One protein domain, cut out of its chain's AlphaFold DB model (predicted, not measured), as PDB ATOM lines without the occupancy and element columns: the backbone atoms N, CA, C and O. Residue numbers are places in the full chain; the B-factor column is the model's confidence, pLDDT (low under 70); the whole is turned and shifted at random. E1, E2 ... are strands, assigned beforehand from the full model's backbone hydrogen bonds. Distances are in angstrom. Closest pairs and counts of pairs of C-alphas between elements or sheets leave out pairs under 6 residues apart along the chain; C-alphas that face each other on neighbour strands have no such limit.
ATOM      1  N   TYR A 226     177.911 182.382 194.849       90.19
ATOM      2  CA  TYR A 226     177.973 183.272 193.687       90.19
ATOM      3  C   TYR A 226     179.399 183.358 193.120       90.19
ATOM      4  O   TYR A 226     180.285 183.932 193.741       90.19
ATOM      5  N   GLN A 227     179.633 182.812 191.920       86.56
ATOM      6  CA  GLN A 227     180.923 182.895 191.201       86.56
ATOM      7  C   GLN A 227     182.165 182.476 192.033       86.56
ATOM      8  O   GLN A 227     183.216 183.111 191.951       86.56
ATOM      9  N   GLY A 228     182.044 181.419 192.848       83.62
ATOM     10  CA  GLY A 228     183.123 180.943 193.733       83.62
ATOM     11  C   GLY A 228     183.329 181.782 195.003       83.62
ATOM     12  O   GLY A 228     184.350 181.646 195.666       83.62
ATOM     13  N   LEU A 229     182.378 182.663 195.317       90.31
ATOM     14  CA  LEU A 229     182.353 183.567 196.467       90.31
ATOM     15  C   LEU A 229     180.965 183.518 197.138       90.31
ATOM     16  O   LEU A 229     180.042 182.868 196.636       90.31
ATOM     17  N   TYR A 230     180.804 184.214 198.261       93.56
ATOM     18  CA  TYR A 230     179.610 184.136 199.108       93.56
ATOM     19  C   TYR A 230     178.824 185.451 199.101       93.56
ATOM     20  O   TYR A 230     179.279 186.462 199.636       93.56
ATOM     21  N   LEU A 231     177.649 185.453 198.468       94.25
ATOM     22  CA  LEU A 231     176.797 186.629 198.305       94.25
ATOM     23  C   LEU A 231     175.795 186.765 199.456       94.25
ATOM     24  O   LEU A 231     174.950 185.896 199.670       94.25
ATOM     25  N   PHE A 232     175.828 187.912 200.122       92.75
ATOM     26  CA  PHE A 232     174.789 188.369 201.032       92.75
ATOM     27  C   PHE A 232     173.842 189.322 200.301       92.75
ATOM     28  O   PHE A 232     174.257 190.290 199.653       92.75
ATOM     29  N   GLU A 233     172.548 189.063 200.444       83.06
ATOM     30  CA  GLU A 233     171.486 189.980 200.040       83.06
ATOM     31  C   GLU A 233     170.883 190.619 201.289       83.06
ATOM     32  O   GLU A 233     170.807 189.964 202.326       83.06
ATOM     33  N   ASN A 234     170.442 191.877 201.196       74.31
ATOM     34  CA  ASN A 234     169.890 192.617 202.332       74.31
ATOM     35  C   ASN A 234     168.516 192.055 202.751       74.31
ATOM     36  O   ASN A 234     167.465 192.541 202.331       74.31
ATOM     37  N   LYS A 235     168.548 190.976 203.534       70.62
ATOM     38  CA  LYS A 235     167.407 190.203 204.030       70.62
ATOM     39  C   LYS A 235     167.491 190.091 205.559       70.62
ATOM     40  O   LYS A 235     168.594 190.151 206.108       70.62
ATOM     41  N   PRO A 236     166.356 189.901 206.259       65.38
ATOM     42  CA  PRO A 236     166.369 189.507 207.663       65.38
ATOM     43  C   PRO A 236     167.120 188.186 207.869       65.38
ATOM     44  O   PRO A 236     167.135 187.329 206.984       65.38
ATOM     45  N   LEU A 237     167.690 188.005 209.061       69.12
ATOM     46  CA  LEU A 237     168.240 186.717 209.489       69.12
ATOM     47  C   LEU A 237     167.148 185.622 209.456       69.12
ATOM     48  O   LEU A 237     165.980 185.916 209.737       69.12
ATOM     49  N   PRO A 238     167.491 184.365 209.115       72.12
ATOM     50  CA  PRO A 238     166.525 183.273 209.057       72.12
ATOM     51  C   PRO A 238     165.950 182.964 210.446       72.12
ATOM     52  O   PRO A 238     166.645 183.063 211.455       72.12
ATOM     53  N   GLN A 239     164.685 182.530 210.495       69.00
ATOM     54  CA  GLN A 239     164.014 182.162 211.754       69.00
ATOM     55  C   GLN A 239     164.703 180.991 212.476       69.00
ATOM     56  O   GLN A 239     164.701 180.938 213.703       69.00
ATOM     57  N   GLN A 240     165.307 180.072 211.720       74.94
ATOM     58  CA  GLN A 240     166.165 179.009 212.235       74.94
ATOM     59  C   GLN A 240     167.629 179.352 211.939       74.94
ATOM     60  O   GLN A 240     168.057 179.356 210.782       74.94
ATOM     61  N   MET A 241     168.379 179.640 212.998       84.19
ATOM     62  CA  MET A 241     169.818 179.907 212.962       84.19
ATOM     63  C   MET A 241     170.620 178.598 212.853       84.19
ATOM     64  O   MET A 241     170.125 177.558 213.292       84.19
ATOM     65  N   PRO A 242     171.849 178.624 212.307       88.00
ATOM     66  CA  PRO A 242     172.702 177.444 212.277       88.00
ATOM     67  C   PRO A 242     173.273 177.114 213.662       88.00
ATOM     68  O   PRO A 242     173.600 178.004 214.449       88.00
ATOM     69  N   GLN A 243     173.468 175.823 213.908       89.06
ATOM     70  CA  GLN A 243     174.401 175.298 214.901       89.06
ATOM     71  C   GLN A 243     175.752 175.027 214.222       89.06
ATOM     72  O   GLN A 243     175.797 174.760 213.017       89.06
ATOM     73  N   CYS A 244     176.840 175.121 214.986       91.12
ATOM     74  CA  CYS A 244     178.207 174.900 214.531       91.12
ATOM     75  C   CYS A 244     178.907 173.810 215.351       91.12
ATOM     76  O   CYS A 244     178.776 173.748 216.573       91.12
ATOM     77  N   TRP A 245     179.704 172.990 214.673       89.56
ATOM     78  CA  TRP A 245     180.504 171.916 215.269       89.56
ATOM     79  C   TRP A 245     181.780 171.691 214.467       89.56
ATOM     80  O   TRP A 245     181.843 171.981 213.271       89.56
ATOM     81  N   ASP A 246     182.782 171.145 215.148       90.50
ATOM     82  CA  ASP A 246     184.106 170.886 214.606       90.50
ATOM     83  C   ASP A 246     184.354 169.385 214.479       90.50
ATOM     84  O   ASP A 246     184.312 168.651 215.470       90.50
ATOM     85  N   LEU A 247     184.690 168.939 213.269       90.12
ATOM     86  CA  LEU A 247     185.456 167.714 213.094       90.12
ATOM     87  C   LEU A 247     186.922 168.088 213.319       90.12
ATOM     88  O   LEU A 247     187.584 168.622 212.428       90.12
ATOM     89  N   ASN A 248     187.397 167.860 214.542       84.00
ATOM     90  CA  ASN A 248     188.818 167.916 214.867       84.00
ATOM     91  C   ASN A 248     189.501 166.672 214.293       84.00
ATOM     92  O   ASN A 248     188.974 165.565 214.422       84.00
ATOM     93  N   ILE A 249     190.654 166.855 213.658       88.50
ATOM     94  CA  ILE A 249     191.382 165.795 212.964       88.50
ATOM     95  C   ILE A 249     192.861 165.900 213.350       88.50
ATOM     96  O   ILE A 249     193.345 166.941 213.796       88.50
ATOM     97  N   GLU A 250     193.613 164.818 213.193       88.62
ATOM     98  CA  GLU A 250     195.069 164.922 213.147       88.62
ATOM     99  C   GLU A 250     195.482 165.795 211.946       88.62
ATOM    100  O   GLU A 250     194.832 165.754 210.897       88.62
ATOM    101  N   ARG A 251     196.560 166.585 212.081       91.25
ATOM    102  CA  ARG A 251     197.097 167.410 210.983       91.25
ATOM    103  C   ARG A 251     197.309 166.530 209.755       91.25
ATOM    104  O   ARG A 251     198.090 165.585 209.806       91.25
ATOM    105  N   SER A 252     196.596 166.825 208.674       91.19
ATOM    106  CA  SER A 252     196.418 165.932 207.527       91.19
ATOM    107  C   SER A 252     196.674 166.633 206.198       91.19
ATOM    108  O   SER A 252     196.586 167.855 206.086       91.19
ATOM    109  N   THR A 253     196.977 165.821 205.182       92.88
ATOM    110  CA  THR A 253     197.072 166.236 203.768       92.88
ATOM    111  C   THR A 253     195.834 165.846 202.954       92.88
ATOM    112  O   THR A 253     195.519 166.483 201.945       92.88
ATOM    113  N   ARG A 254     195.114 164.804 203.389       95.38
ATOM    114  CA  ARG A 254     193.820 164.383 202.837       95.38
ATOM    115  C   ARG A 254     192.971 163.695 203.898       95.38
ATOM    116  O   ARG A 254     193.497 162.943 204.710       95.38
ATOM    117  N   VAL A 255     191.660 163.920 203.862       95.25
ATOM    118  CA  VAL A 255     190.668 163.234 204.706       95.25
ATOM    119  C   VAL A 255     189.412 162.973 203.889       95.25
ATOM    120  O   VAL A 255     188.981 163.832 203.118       95.25
ATOM    121  N   GLU A 256     188.814 161.806 204.089       96.00
ATOM    122  CA  GLU A 256     187.494 161.441 203.587       96.00
ATOM    123  C   GLU A 256     186.581 161.149 204.780       96.00
ATOM    124  O   GLU A 256     186.968 160.464 205.728       96.00
ATOM    125  N   THR A 257     185.367 161.686 204.752       94.25
ATOM    126  CA  THR A 257     184.378 161.522 205.818       94.25
ATOM    127  C   THR A 257     182.974 161.492 205.232       94.25
ATOM    128  O   THR A 257     182.644 162.262 204.329       94.25
ATOM    129  N   THR A 258     182.111 160.642 205.777       93.81
ATOM    130  CA  THR A 258     180.673 160.684 205.497       93.81
ATOM    131  C   THR A 258     179.993 161.633 206.474       93.81
ATOM    132  O   THR A 258     180.193 161.520 207.686       93.81
ATOM    133  N   LEU A 259     179.203 162.568 205.950       91.12
ATOM    134  CA  LEU A 259     178.303 163.432 206.707       91.12
ATOM    135  C   LEU A 259     176.886 162.870 206.547       91.12
ATOM    136  O   LEU A 259     176.364 162.840 205.433       91.12
ATOM    137  N   THR A 260     176.263 162.436 207.633       88.88
ATOM    138  CA  THR A 260     174.876 161.959 207.636       88.88
ATOM    139  C   THR A 260     173.959 163.061 208.152       88.88
ATOM    140  O   THR A 260     174.147 163.572 209.261       88.88
ATOM    141  N   LEU A 261     172.959 163.413 207.341       85.94
ATOM    142  CA  LEU A 261     171.853 164.291 207.712       85.94
ATOM    143  C   LEU A 261     170.624 163.457 208.108       85.94
ATOM    144  O   LEU A 261     170.233 162.579 207.335       85.94
ATOM    145  N   PRO A 262     169.969 163.745 209.249       80.69
ATOM    146  CA  PRO A 262     168.674 163.157 209.572       80.69
ATOM    147  C   PRO A 262     167.590 163.658 208.605       80.69
ATOM    148  O   PRO A 262     167.700 164.745 208.033       80.69
ATOM    149  N   SER A 263     166.508 162.888 208.468       70.88
ATOM    150  CA  SER A 263     165.358 163.273 207.641       70.88
ATOM    151  C   SER A 263     164.746 164.595 208.109       70.88
ATOM    152  O   SER A 263     164.388 164.740 209.277       70.88
ATOM    153  N   THR A 264     164.591 165.543 207.183       66.38
ATOM    154  CA  THR A 264     164.047 166.884 207.440       66.38
ATOM    155  C   THR A 264     162.974 167.243 206.413       66.38
ATOM    156  O   THR A 264     163.155 167.041 205.215       66.38
ATOM    157  N   ASP A 265     161.866 167.832 206.869       54.88
ATOM    158  CA  ASP A 265     160.772 168.298 205.995       54.88
ATOM    159  C   ASP A 265     161.119 169.602 205.235       54.88
ATOM    160  O   ASP A 265     160.333 170.110 204.432       54.88
ATOM    161  N   THR A 266     162.303 170.166 205.490       61.50
ATOM    162  CA  THR A 266     162.803 171.431 204.936       61.50
ATOM    163  C   THR A 266     164.232 171.258 204.435       61.50
ATOM    164  O   THR A 266     165.078 170.764 205.174       61.50
ATOM    165  N   GLY A 267     164.529 171.717 203.215       66.25
ATOM    166  CA  GLY A 267     165.854 171.538 202.612       66.25
ATOM    167  C   GLY A 267     166.983 172.206 203.407       66.25
ATOM    168  O   GLY A 267     166.922 173.402 203.692       66.25
ATOM    169  N   VAL A 268     168.026 171.434 203.719       79.50
ATOM    170  CA  VAL A 268     169.155 171.834 204.582       79.50
ATOM    171  C   VAL A 268     170.216 172.619 203.798       79.50
ATOM    172  O   VAL A 268     170.401 172.424 202.601       79.50
ATOM    173  N   LYS A 269     170.958 173.507 204.465       89.00
ATOM    174  CA  LYS A 269     172.175 174.145 203.933       89.00
ATOM    175  C   LYS A 269     173.344 173.859 204.878       89.00
ATOM    176  O   LYS A 269     173.151 173.881 206.090       89.00
ATOM    177  N   ILE A 270     174.537 173.616 204.329       92.00
ATOM    178  CA  ILE A 270     175.763 173.374 205.106       92.00
ATOM    179  C   ILE A 270     176.870 174.315 204.630       92.00
ATOM    180  O   ILE A 270     177.276 174.241 203.471       92.00
ATOM    181  N   GLY A 271     177.373 175.177 205.516       94.44
ATOM    182  CA  GLY A 271     178.644 175.886 205.324       94.44
ATOM    183  C   GLY A 271     179.794 175.083 205.932       94.44
ATOM    184  O   GLY A 271     179.630 174.540 207.022       94.44
ATOM    185  N   LEU A 272     180.934 174.983 205.244       95.38
ATOM    186  CA  LEU A 272     182.118 174.235 205.678       95.38
ATOM    187  C   LEU A 272     183.383 175.089 205.559       95.38
ATOM    188  O   LEU A 272     183.590 175.746 204.537       95.38
ATOM    189  N   VAL A 273     184.249 175.017 206.569       95.62
ATOM    190  CA  VAL A 273     185.519 175.753 206.640       95.62
ATOM    191  C   VAL A 273     186.615 174.823 207.142       95.62
ATOM    192  O   VAL A 273     186.562 174.359 208.277       95.62
ATOM    193  N   ALA A 274     187.619 174.562 206.311       95.44
ATOM    194  CA  ALA A 274     188.857 173.916 206.725       95.44
ATOM    195  C   ALA A 274     189.800 174.945 207.359       95.44
ATOM    196  O   ALA A 274     189.937 176.071 206.865       95.44
ATOM    197  N   SER A 275     190.496 174.551 208.419       93.56
ATOM    198  CA  SER A 275     191.512 175.368 209.073       93.56
ATOM    199  C   SER A 275     192.822 174.619 209.282       93.56
ATOM    200  O   SER A 275     192.892 173.397 209.175       93.56
ATOM    201  N   PHE A 276     193.877 175.396 209.508       90.81
ATOM    202  CA  PHE A 276     195.197 174.941 209.905       90.81
ATOM    203  C   PHE A 276     195.786 175.936 210.910       90.81
ATOM    204  O   PHE A 276     195.802 177.145 210.653       90.81
ATOM    205  N   HIS A 277     196.216 175.458 212.078       85.62
ATOM    206  CA  HIS A 277     196.718 176.255 213.206       85.62
ATOM    207  C   HIS A 277     195.801 177.458 213.543       85.62
ATOM    208  O   HIS A 277     196.232 178.599 213.768       85.62
ATOM    209  N   GLY A 278     194.484 177.214 213.522       85.12
ATOM    210  CA  GLY A 278     193.449 178.219 213.797       85.12
ATOM    211  C   GLY A 278     193.300 179.323 212.736       85.12
ATOM    212  O   GLY A 278     192.668 180.348 213.004       85.12
ATOM    213  N   SER A 279     193.885 179.164 211.546       87.12
ATOM    214  CA  SER A 279     193.691 180.033 210.371       87.12
ATOM    215  C   SER A 279     192.983 179.288 209.246       87.12
ATOM    216  O   SER A 279     193.123 178.076 209.134       87.12
ATOM    217  N   ILE A 280     192.184 179.988 208.430       90.00
ATOM    218  CA  ILE A 280     191.459 179.363 207.309       90.00
ATOM    219  C   ILE A 280     192.493 178.742 206.364       90.00
ATOM    220  O   ILE A 280     193.436 179.415 205.938       90.00
ATOM    221  N   ALA A 281     192.321 177.463 206.034       91.06
ATOM    222  CA  ALA A 281     193.250 176.700 205.214       91.06
ATOM    223  C   ALA A 281     193.099 177.083 203.732       91.06
ATOM    224  O   ALA A 281     192.606 176.309 202.916       91.06
ATOM    225  N   ARG A 282     193.508 178.307 203.368       87.12
ATOM    226  CA  ARG A 282     193.252 178.914 202.046       87.12
ATOM    227  C   ARG A 282     193.907 178.201 200.848       87.12
ATOM    228  O   ARG A 282     193.650 178.586 199.715       87.12
ATOM    229  N   THR A 283     194.729 177.178 201.068       85.62
ATOM    230  CA  THR A 283     195.270 176.282 200.025       85.62
ATOM    231  C   THR A 283     194.543 174.935 199.935       85.62
ATOM    232  O   THR A 283     194.783 174.181 198.996       85.62
ATOM    233  N   THR A 284     193.643 174.632 200.874       91.25
ATOM    234  CA  THR A 284     192.884 173.379 200.934       91.25
ATOM    235  C   THR A 284     191.638 173.449 200.057       91.25
ATOM    236  O   THR A 284     190.876 174.419 200.077       91.25
ATOM    237  N   ARG A 285     191.419 172.390 199.277       94.69
ATOM    238  CA  ARG A 285     190.210 172.150 198.491       94.69
ATOM    239  C   ARG A 285     189.245 171.301 199.307       94.69
ATOM    240  O   ARG A 285     189.634 170.285 199.880       94.69
ATOM    241  N   LEU A 286     187.972 171.680 199.288       95.31
ATOM    242  CA  LEU A 286     186.877 170.866 199.811       95.31
ATOM    243  C   LEU A 286     186.059 170.309 198.643       95.31
ATOM    244  O   LEU A 286     185.872 170.956 197.614       95.31
ATOM    245  N   THR A 287     185.593 169.075 198.765       96.38
ATOM    246  CA  THR A 287     184.827 168.371 197.737       96.38
ATOM    247  C   THR A 287     183.719 167.587 198.411       96.38
ATOM    248  O   THR A 287     183.996 166.623 199.113       96.38
ATOM    249  N   ALA A 288     182.467 167.974 198.188       94.62
ATOM    250  CA  ALA A 288     181.317 167.159 198.561       94.62
ATOM    251  C   ALA A 288     180.811 166.373 197.346       94.62
ATOM    252  O   ALA A 288     180.824 166.878 196.223       94.62
ATOM    253  N   ILE A 289     180.326 165.158 197.571       93.00
ATOM    254  CA  ILE A 289     179.559 164.376 196.605       93.00
ATOM    255  C   ILE A 289     178.199 164.098 197.240       93.00
ATOM    256  O   ILE A 289     178.111 163.468 198.295       93.00
ATOM    257  N   VAL A 290     177.153 164.605 196.591       89.44
ATOM    258  CA  VAL A 290     175.752 164.495 197.010       89.44
ATOM    259  C   VAL A 290     175.001 163.806 195.877       89.44
ATOM    260  O   VAL A 290     175.018 164.311 194.757       89.44
ATOM    261  N   ASP A 291     174.427 162.629 196.128       84.19
ATOM    262  CA  ASP A 291     173.682 161.835 195.133       84.19
ATOM    263  C   ASP A 291     174.444 161.647 193.799       84.19
ATOM    264  O   ASP A 291     173.923 161.813 192.696       84.19
ATOM    265  N   GLY A 292     175.747 161.352 193.918       83.44
ATOM    266  CA  GLY A 292     176.685 161.186 192.800       83.44
ATOM    267  C   GLY A 292     177.193 162.490 192.164       83.44
ATOM    268  O   GLY A 292     178.085 162.448 191.316       83.44
ATOM    269  N   GLN A 293     176.682 163.654 192.567       87.25
ATOM    270  CA  GLN A 293     177.035 164.956 191.996       87.25
ATOM    271  C   GLN A 293     178.123 165.654 192.819       87.25
ATOM    272  O   GLN A 293     177.959 165.902 194.014       87.25
ATOM    273  N   LYS A 294     179.236 166.007 192.166       92.44
ATOM    274  CA  LYS A 294     180.385 166.671 192.799       92.44
ATOM    275  C   LYS A 294     180.151 168.179 192.959       92.44
ATOM    276  O   LYS A 294     179.812 168.865 191.997       92.44
ATOM    277  N   ILE A 295     180.406 168.699 194.156       91.88
ATOM    278  CA  ILE A 295     180.436 170.124 194.500       91.88
ATOM    279  C   ILE A 295     181.846 170.430 195.014       91.88
ATOM    280  O   ILE A 295     182.305 169.795 195.961       91.88
ATOM    281  N   ILE A 296     182.547 171.371 194.381       92.56
ATOM    282  CA  ILE A 296     183.924 171.740 194.737       92.56
ATOM    283  C   ILE A 296     183.915 173.123 195.387       92.56
ATOM    284  O   ILE A 296     183.264 174.040 194.889       92.56
ATOM    285  N   GLY A 297     184.640 173.244 196.495       90.38
ATOM    286  CA  GLY A 297     184.914 174.482 197.206       90.38
ATOM    287  C   GLY A 297     186.417 174.753 197.260       90.38
ATOM    288  O   GLY A 297     187.235 173.828 197.278       90.38
ATOM    289  N   GLU A 298     186.779 176.031 197.253       85.12
ATOM    290  CA  GLU A 298     188.159 176.515 197.170       85.12
ATOM    291  C   GLU A 298     188.460 177.483 198.327       85.12
ATOM    292  O   GLU A 298     187.583 177.822 199.125       85.12
ATOM    293  N   ASN A 299     189.719 177.910 198.456       87.06
ATOM    294  CA  ASN A 299     190.189 178.773 199.548       87.06
ATOM    295  C   ASN A 299     189.889 178.232 200.965       87.06
ATOM    296  O   ASN A 299     189.760 179.014 201.906       87.06
ATOM    297  N   GLY A 300     189.809 176.909 201.138       91.81
ATOM    298  CA  GLY A 300     189.467 176.264 202.409       91.81
ATOM    299  C   GLY A 300     187.975 176.276 202.749       91.81
ATOM    300  O   GLY A 300     187.621 175.938 203.874       91.81
ATOM    301  N   THR A 301     187.090 176.656 201.823       94.38
ATOM    302  CA  THR A 301     185.657 176.869 202.100       94.38
ATOM    303  C   THR A 301     184.754 176.122 201.115       94.38
ATOM    304  O   THR A 301     185.108 175.937 199.953       94.38
ATOM    305  N   LEU A 302     183.573 175.682 201.563       95.00
ATOM    306  CA  LEU A 302     182.535 175.076 200.718       95.00
ATOM    307  C   LEU A 302     181.131 175.390 201.255       95.00
ATOM    308  O   LEU A 302     180.900 175.348 202.460       95.00
ATOM    309  N   LEU A 303     180.172 175.643 200.360       93.88
ATOM    310  CA  LEU A 303     178.759 175.829 200.700       93.88
ATOM    311  C   LEU A 303     177.880 174.840 199.923       93.88
ATOM    312  O   LEU A 303     177.830 174.870 198.693       93.88
ATOM    313  N   ILE A 304     177.158 173.983 200.645       91.12
ATOM    314  CA  ILE A 304     176.186 173.037 200.090       91.12
ATOM    315  C   ILE A 304     174.786 173.633 200.274       91.12
ATOM    316  O   ILE A 304     174.331 173.846 201.396       91.12
ATOM    317  N   SER A 305     174.115 173.949 199.165       84.62
ATOM    318  CA  SER A 305     172.823 174.654 199.150       84.62
ATOM    319  C   SER A 305     171.613 173.719 199.235       84.62
ATOM    320  O   SER A 305     171.644 172.631 198.663       84.62
ATOM    321  N   THR A 306     170.496 174.228 199.761       73.94
ATOM    322  CA  THR A 306     169.191 173.537 199.887       73.94
ATOM    323  C   THR A 306     168.713 172.828 198.619       73.94
ATOM    324  O   THR A 306     168.169 171.735 198.701       73.94
ATOM    325  N   LYS A 307     168.997 173.379 197.430       71.81
ATOM    326  CA  LYS A 307     168.678 172.778 196.117       71.81
ATOM    327  C   LYS A 307     169.397 171.449 195.810       71.81
ATOM    328  O   LYS A 307     169.117 170.849 194.779       71.81
ATOM    329  N   ARG A 308     170.363 171.037 196.638       72.50
ATOM    330  CA  ARG A 308     171.067 169.740 196.566       72.50
ATOM    331  C   ARG A 308     170.670 168.799 197.714       72.50
ATOM    332  O   ARG A 308     171.027 167.634 197.677       72.50
ATOM    333  N   LEU A 309     169.964 169.308 198.727       72.25
ATOM    334  CA  LEU A 309     169.638 168.625 199.986       72.25
ATOM    335  C   LEU A 309     168.120 168.678 200.248       72.25
ATOM    336  O   LEU A 309     167.669 168.947 201.359       72.25
ATOM    337  N   SER A 310     167.322 168.520 199.188       62.38
ATOM    338  CA  SER A 310     165.856 168.628 199.207       62.38
ATOM    339  C   SER A 310     165.198 167.275 198.921       62.38
ATOM    340  O   SER A 310     164.445 167.128 197.953       62.38
ATOM    341  N   HIS A 311     165.527 166.274 199.739       62.78
ATOM    342  CA  HIS A 311     165.030 164.903 199.627       62.78
ATOM    343  C   HIS A 311     164.455 164.419 200.963       62.78
ATOM    344  O   HIS A 311     164.947 164.775 202.029       62.78
ATOM    345  N   THR A 312     163.388 163.623 200.900       63.09
ATOM    346  CA  THR A 312     162.699 163.075 202.075       63.09
ATOM    347  C   THR A 312     163.370 161.778 202.522       63.09
ATOM    348  O   THR A 312     163.163 160.734 201.902       63.09
ATOM    349  N   GLY A 313     164.164 161.844 203.587       70.81
ATOM    350  CA  GLY A 313     164.875 160.703 204.162       70.81
ATOM    351  C   GLY A 313     166.212 161.105 204.778       70.81
ATOM    352  O   GLY A 313     166.612 162.266 204.727       70.81
ATOM    353  N   GLU A 314     166.904 160.136 205.371       80.06
ATOM    354  CA  GLU A 314     168.306 160.287 205.774       80.06
ATOM    355  C   GLU A 314     169.193 160.425 204.523       80.06
ATOM    356  O   GLU A 314     169.034 159.660 203.571       80.06
ATOM    357  N   GLN A 315     170.110 161.400 204.503       84.06
ATOM    358  CA  GLN A 315     170.967 161.677 203.341       84.06
ATOM    359  C   GLN A 315     172.448 161.631 203.736       84.06
ATOM    360  O   GLN A 315     172.889 162.363 204.625       84.06
ATOM    361  N   THR A 316     173.228 160.788 203.055       88.50
ATOM    362  CA  THR A 316     174.679 160.662 203.263       88.50
ATOM    363  C   THR A 316     175.448 161.444 202.201       88.50
ATOM    364  O   THR A 316     175.380 161.141 201.011       88.50
ATOM    365  N   ILE A 317     176.229 162.424 202.641       91.62
ATOM    366  CA  ILE A 317     177.135 163.221 201.812       91.62
ATOM    367  C   ILE A 317     178.554 162.689 202.009       91.62
ATOM    368  O   ILE A 317     179.018 162.569 203.142       91.62
ATOM    369  N   TRP A 318     179.281 162.431 200.925       94.38
ATOM    370  CA  TRP A 318     180.715 162.143 201.009       94.38
ATOM    371  C   TRP A 318     181.499 163.450 200.925       94.38
ATOM    372  O   TRP A 318     181.376 164.166 199.935       94.38
ATOM    373  N   LEU A 319     182.299 163.767 201.941       95.06
ATOM    374  CA  LEU A 319     183.208 164.910 201.950       95.06
ATOM    375  C   LEU A 319     184.655 164.422 201.843       95.06
ATOM    376  O   LEU A 319     185.097 163.578 202.615       95.06
ATOM    377  N   GLN A 320     185.395 165.017 200.918       95.94
ATOM    378  CA  GLN A 320     186.830 164.865 200.731       95.94
ATOM    379  C   GLN A 320     187.484 166.242 200.908       95.94
ATOM    380  O   GLN A 320     187.084 167.215 200.263       95.94
ATOM    381  N   ALA A 321     188.490 166.326 201.772       95.06
ATOM    382  CA  ALA A 321     189.337 167.500 201.955       95.06
ATOM    383  C   ALA A 321     190.761 167.167 201.488       95.06
ATOM    384  O   ALA A 321     191.274 166.103 201.829       95.06
ATOM    385  N   GLU A 322     191.389 168.048 200.704       94.88
ATOM    386  CA  GLU A 322     192.747 167.869 200.163       94.88
ATOM    387  C   GLU A 322     193.551 169.168 200.269       94.88
ATOM    388  O   GLU A 322     193.117 170.212 199.780       94.88
ATOM    389  N   GLY A 323     194.727 169.105 200.888       92.00
ATOM    390  CA  GLY A 323     195.540 170.264 201.260       92.00
ATOM    391  C   GLY A 323     195.972 170.180 202.722       92.00
ATOM    392  O   GLY A 323     195.803 169.146 203.353       92.00
ATOM    393  N   LEU A 324     196.536 171.254 203.269       91.19
ATOM    394  CA  LEU A 324     197.045 171.289 204.642       91.19
ATOM    395  C   LEU A 324     195.948 171.758 205.614       91.19
ATOM    396  O   LEU A 324     195.507 172.905 205.520       91.19
ATOM    397  N   PHE A 325     195.491 170.893 206.526       93.19
ATOM    398  CA  PHE A 325     194.454 171.225 207.519       93.19
ATOM    399  C   PHE A 325     194.513 170.343 208.784       93.19
ATOM    400  O   PHE A 325     195.091 169.258 208.770       93.19
ATOM    401  N   ASP A 326     193.925 170.824 209.882       92.75
ATOM    402  CA  ASP A 326     193.780 170.123 211.173       92.75
ATOM    403  C   ASP A 326     192.328 170.022 211.668       92.75
ATOM    404  O   ASP A 326     191.994 169.175 212.495       92.75
ATOM    405  N   ARG A 327     191.434 170.859 211.148       93.25
ATOM    406  CA  ARG A 327     190.046 170.940 211.600       93.25
ATOM    407  C   ARG A 327     189.137 171.324 210.441       93.25
ATOM    408  O   ARG A 327     189.515 172.100 209.564       93.25
ATOM    409  N   VAL A 328     187.920 170.785 210.450       94.69
ATOM    410  CA  VAL A 328     186.829 171.232 209.577       94.69
ATOM    411  C   VAL A 328     185.657 171.659 210.451       94.69
ATOM    412  O   VAL A 328     185.092 170.850 211.184       94.69
ATOM    413  N   THR A 329     185.293 172.934 210.371       94.69
ATOM    414  CA  THR A 329     184.119 173.504 211.036       94.69
ATOM    415  C   THR A 329     182.932 173.492 210.083       94.69
ATOM    416  O   THR A 329     183.062 173.887 208.922       94.69
ATOM    417  N   PHE A 330     181.765 173.080 210.570       92.69
ATOM    418  CA  PHE A 330     180.518 173.041 209.805       92.69
ATOM    419  C   PHE A 330     179.471 173.935 210.465       92.69
ATOM    420  O   PHE A 330     179.437 174.027 211.689       92.69
ATOM    421  N   ALA A 331     178.574 174.512 209.666       93.31
ATOM    422  CA  ALA A 331     177.384 175.223 210.127       93.31
ATOM    423  C   ALA A 331     176.132 174.710 209.403       93.31
ATOM    424  O   ALA A 331     176.107 174.682 208.170       93.31
ATOM    425  N   SER A 332     175.103 174.304 210.154       90.25
ATOM    426  CA  SER A 332     173.886 173.654 209.633       90.25
ATOM    427  C   SER A 332     172.675 173.886 210.547       90.25
ATOM    428  O   SER A 332     172.827 174.118 211.742       90.25
ATOM    429  N   GLN A 333     171.459 173.794 210.000       85.94
ATOM    430  CA  GLN A 333     170.207 173.775 210.782       85.94
ATOM    431  C   GLN A 333     169.889 172.399 211.390       85.94
ATOM    432  O   GLN A 333     169.156 172.322 212.372       85.94
ATOM    433  N   ALA A 334     170.431 171.322 210.817       82.56
ATOM    434  CA  ALA A 334     170.251 169.951 211.284       82.56
ATOM    435  C   ALA A 334     171.573 169.379 211.809       82.56
ATOM    436  O   ALA A 334     172.632 169.634 211.226       82.56
ATOM    437  N   THR A 335     171.506 168.587 212.883       83.44
ATOM    438  CA  THR A 335     172.664 167.893 213.464       83.44
ATOM    439  C   THR A 335     173.330 166.992 212.433       83.44
ATOM    440  O   THR A 335     172.680 166.124 211.857       83.44
ATOM    441  N   ILE A 336     174.628 167.199 212.207       85.88
ATOM    442  CA  ILE A 336     175.422 166.387 211.282       85.88
ATOM    443  C   ILE A 336     176.124 165.294 212.086       85.88
ATOM    444  O   ILE A 336     176.971 165.598 212.927       85.88
ATOM    445  N   ALA A 337     175.824 164.028 211.803       87.88
ATOM    446  CA  ALA A 337     176.675 162.930 212.250       87.88
ATOM    447  C   ALA A 337     177.861 162.801 211.280       87.88
ATOM    448  O   ALA A 337     177.671 162.792 210.064       87.88
ATOM    449  N   THR A 338     179.086 162.728 211.801       90.81
ATOM    450  CA  THR A 338     180.315 162.646 210.993       90.81
ATOM    451  C   THR A 338     181.054 161.346 211.283       90.81
ATOM    452  O   THR A 338     181.166 160.934 212.436       90.81
ATOM    453  N   ASN A 339     181.552 160.688 210.238       92.19
ATOM    454  CA  ASN A 339     182.368 159.483 210.360       92.19
ATOM    455  C   ASN A 339     183.517 159.529 209.346       92.19
ATOM    456  O   ASN A 339     183.279 159.436 208.139       92.19
ATOM    457  N   ILE A 340     184.750 159.664 209.841       92.94
ATOM    458  CA  ILE A 340     185.964 159.641 209.018       92.94
ATOM    459  C   ILE A 340     186.123 158.236 208.432       92.94
ATOM    460  O   ILE A 340     186.228 157.255 209.165       92.94
ATOM    461  N   THR A 341     186.140 158.140 207.104       93.81
ATOM    462  CA  THR A 341     186.319 156.882 206.368       93.81
ATOM    463  C   THR A 341     187.777 156.639 206.000       93.81
ATOM    464  O   THR A 341     188.202 155.489 205.932       93.81
ATOM    465  N   SER A 342     188.556 157.703 205.775       94.06
ATOM    466  CA  SER A 342     190.011 157.620 205.616       94.06
ATOM    467  C   SER A 342     190.691 158.936 206.012       94.06
ATOM    468  O   SER A 342     190.105 160.014 205.911       94.06
ATOM    469  N   SER A 343     191.946 158.860 206.450       92.50
ATOM    470  CA  SER A 343     192.814 160.022 206.635       92.50
ATOM    471  C   SER A 343     194.230 159.712 206.157       92.50
ATOM    472  O   SER A 343     194.700 158.573 206.206       92.50
ATOM    473  N   LEU A 344     194.911 160.747 205.677       93.50
ATOM    474  CA  LEU A 344     196.329 160.745 205.361       93.50
ATOM    475  C   LEU A 344     196.984 161.842 206.213       93.50
ATOM    476  O   LEU A 344     196.967 163.012 205.803       93.50
ATOM    477  N   PRO A 345     197.512 161.494 207.403       91.25
ATOM    478  CA  PRO A 345     198.165 162.461 208.273       91.25
ATOM    479  C   PRO A 345     199.388 163.070 207.578       91.25
ATOM    480  O   PRO A 345     199.960 162.495 206.650       91.25
ATOM    481  N   LEU A 346     199.761 164.268 208.015       91.19
ATOM    482  CA  LEU A 346     200.873 165.052 207.484       91.19
ATOM    483  C   LEU A 346     202.230 164.415 207.815       91.19
ATOM    484  O   LEU A 346     203.129 164.413 206.977       91.19
TER     485      LEU A 346
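This is residues 226 to 346 of the 1005 residues of the protein "Nebramycin 5' synthase" of Dickeya dianthicola (UniProt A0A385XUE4). One strongly twisted sheet folds over on itself into two layers face to face, a sandwich made by the long strands E2 and E7, which run side by side and both double back. The later part of E2 and the earlier part of E7, with E8 at one edge and the hairpin E4 and E5 at the other, form one layer; the earlier part of E2, the later part of E7, E3 and E6 form the second. E1 lies near E6, outside the sandwich, and residues 231 to 239 stick out. The 121 printed residues have no named helix and eight named strands, E1 to E8 in chain order; the class is all strand, and the seven-strand sheet is branched, its neighbours antiparallel. The whole is compact, with a radius of gyration of the C-alphas of 14.1 A and spans of 40 by 32 by 24 A.

E2, residues 243 to 261, bends by 165 degrees: it goes from C-alpha 243 at (174.401, 175.298, 214.901) through C-alpha 251 at (197.097, 167.410, 210.983) to C-alpha 261 at (171.853, 164.291, 207.712), with 13.4 A between its ends. E7, residues 315 to 332, bends by 162 degrees and has 13.8 A between its ends. E8, residues 337 to 345, spans 21.9 A and bends by 65 degrees at residue 342. E3 is residues 270 to 276, 20.1 A; E4, 285 to 290, 16.4 A; E5, 293 to 297, 13.4 A; E6, 301 to 304, 10.4 A; and E1, 229 to 232, 10.1 A.

E7 has three neighbours: E2 on one side, E3 and E4 on the other. E7 and E2 are antiparallel, with N 247 and O 328 at 2.9 A and N 257 and O 319 at 2.9 A. E3 is beside residues 325 to 332 of E7, with N 273 and O 329 at 2.9 A; E4 is beside residues 317 to 322, with N 287 and O 320 at 2.8 A. E8 is on the other side of E2 from E7, with N 258 and O 339 at 2.9 A. The hairpin E4 and E5 has N 288 and O 295 at 2.9 A. E6 is an edge strand beside E3, with N 272 and O 302 at 2.8 A. The closest C-alphas of E4 and E6, those of Leu 286 and Leu 302, are 6.1 A apart. E1 pairs with no named strand; E1 and E6 are near each other, with 6 pairs of C-alphas within 10 A.

The two C-alphas farthest apart, those of Pro 236 and Leu 346, are 42.3 A apart. The printed part has no cut and no long link. Its mean pLDDT is 86.8; residues 236 to 237, 239, 264 to 267 and 310 to 312 are under 70.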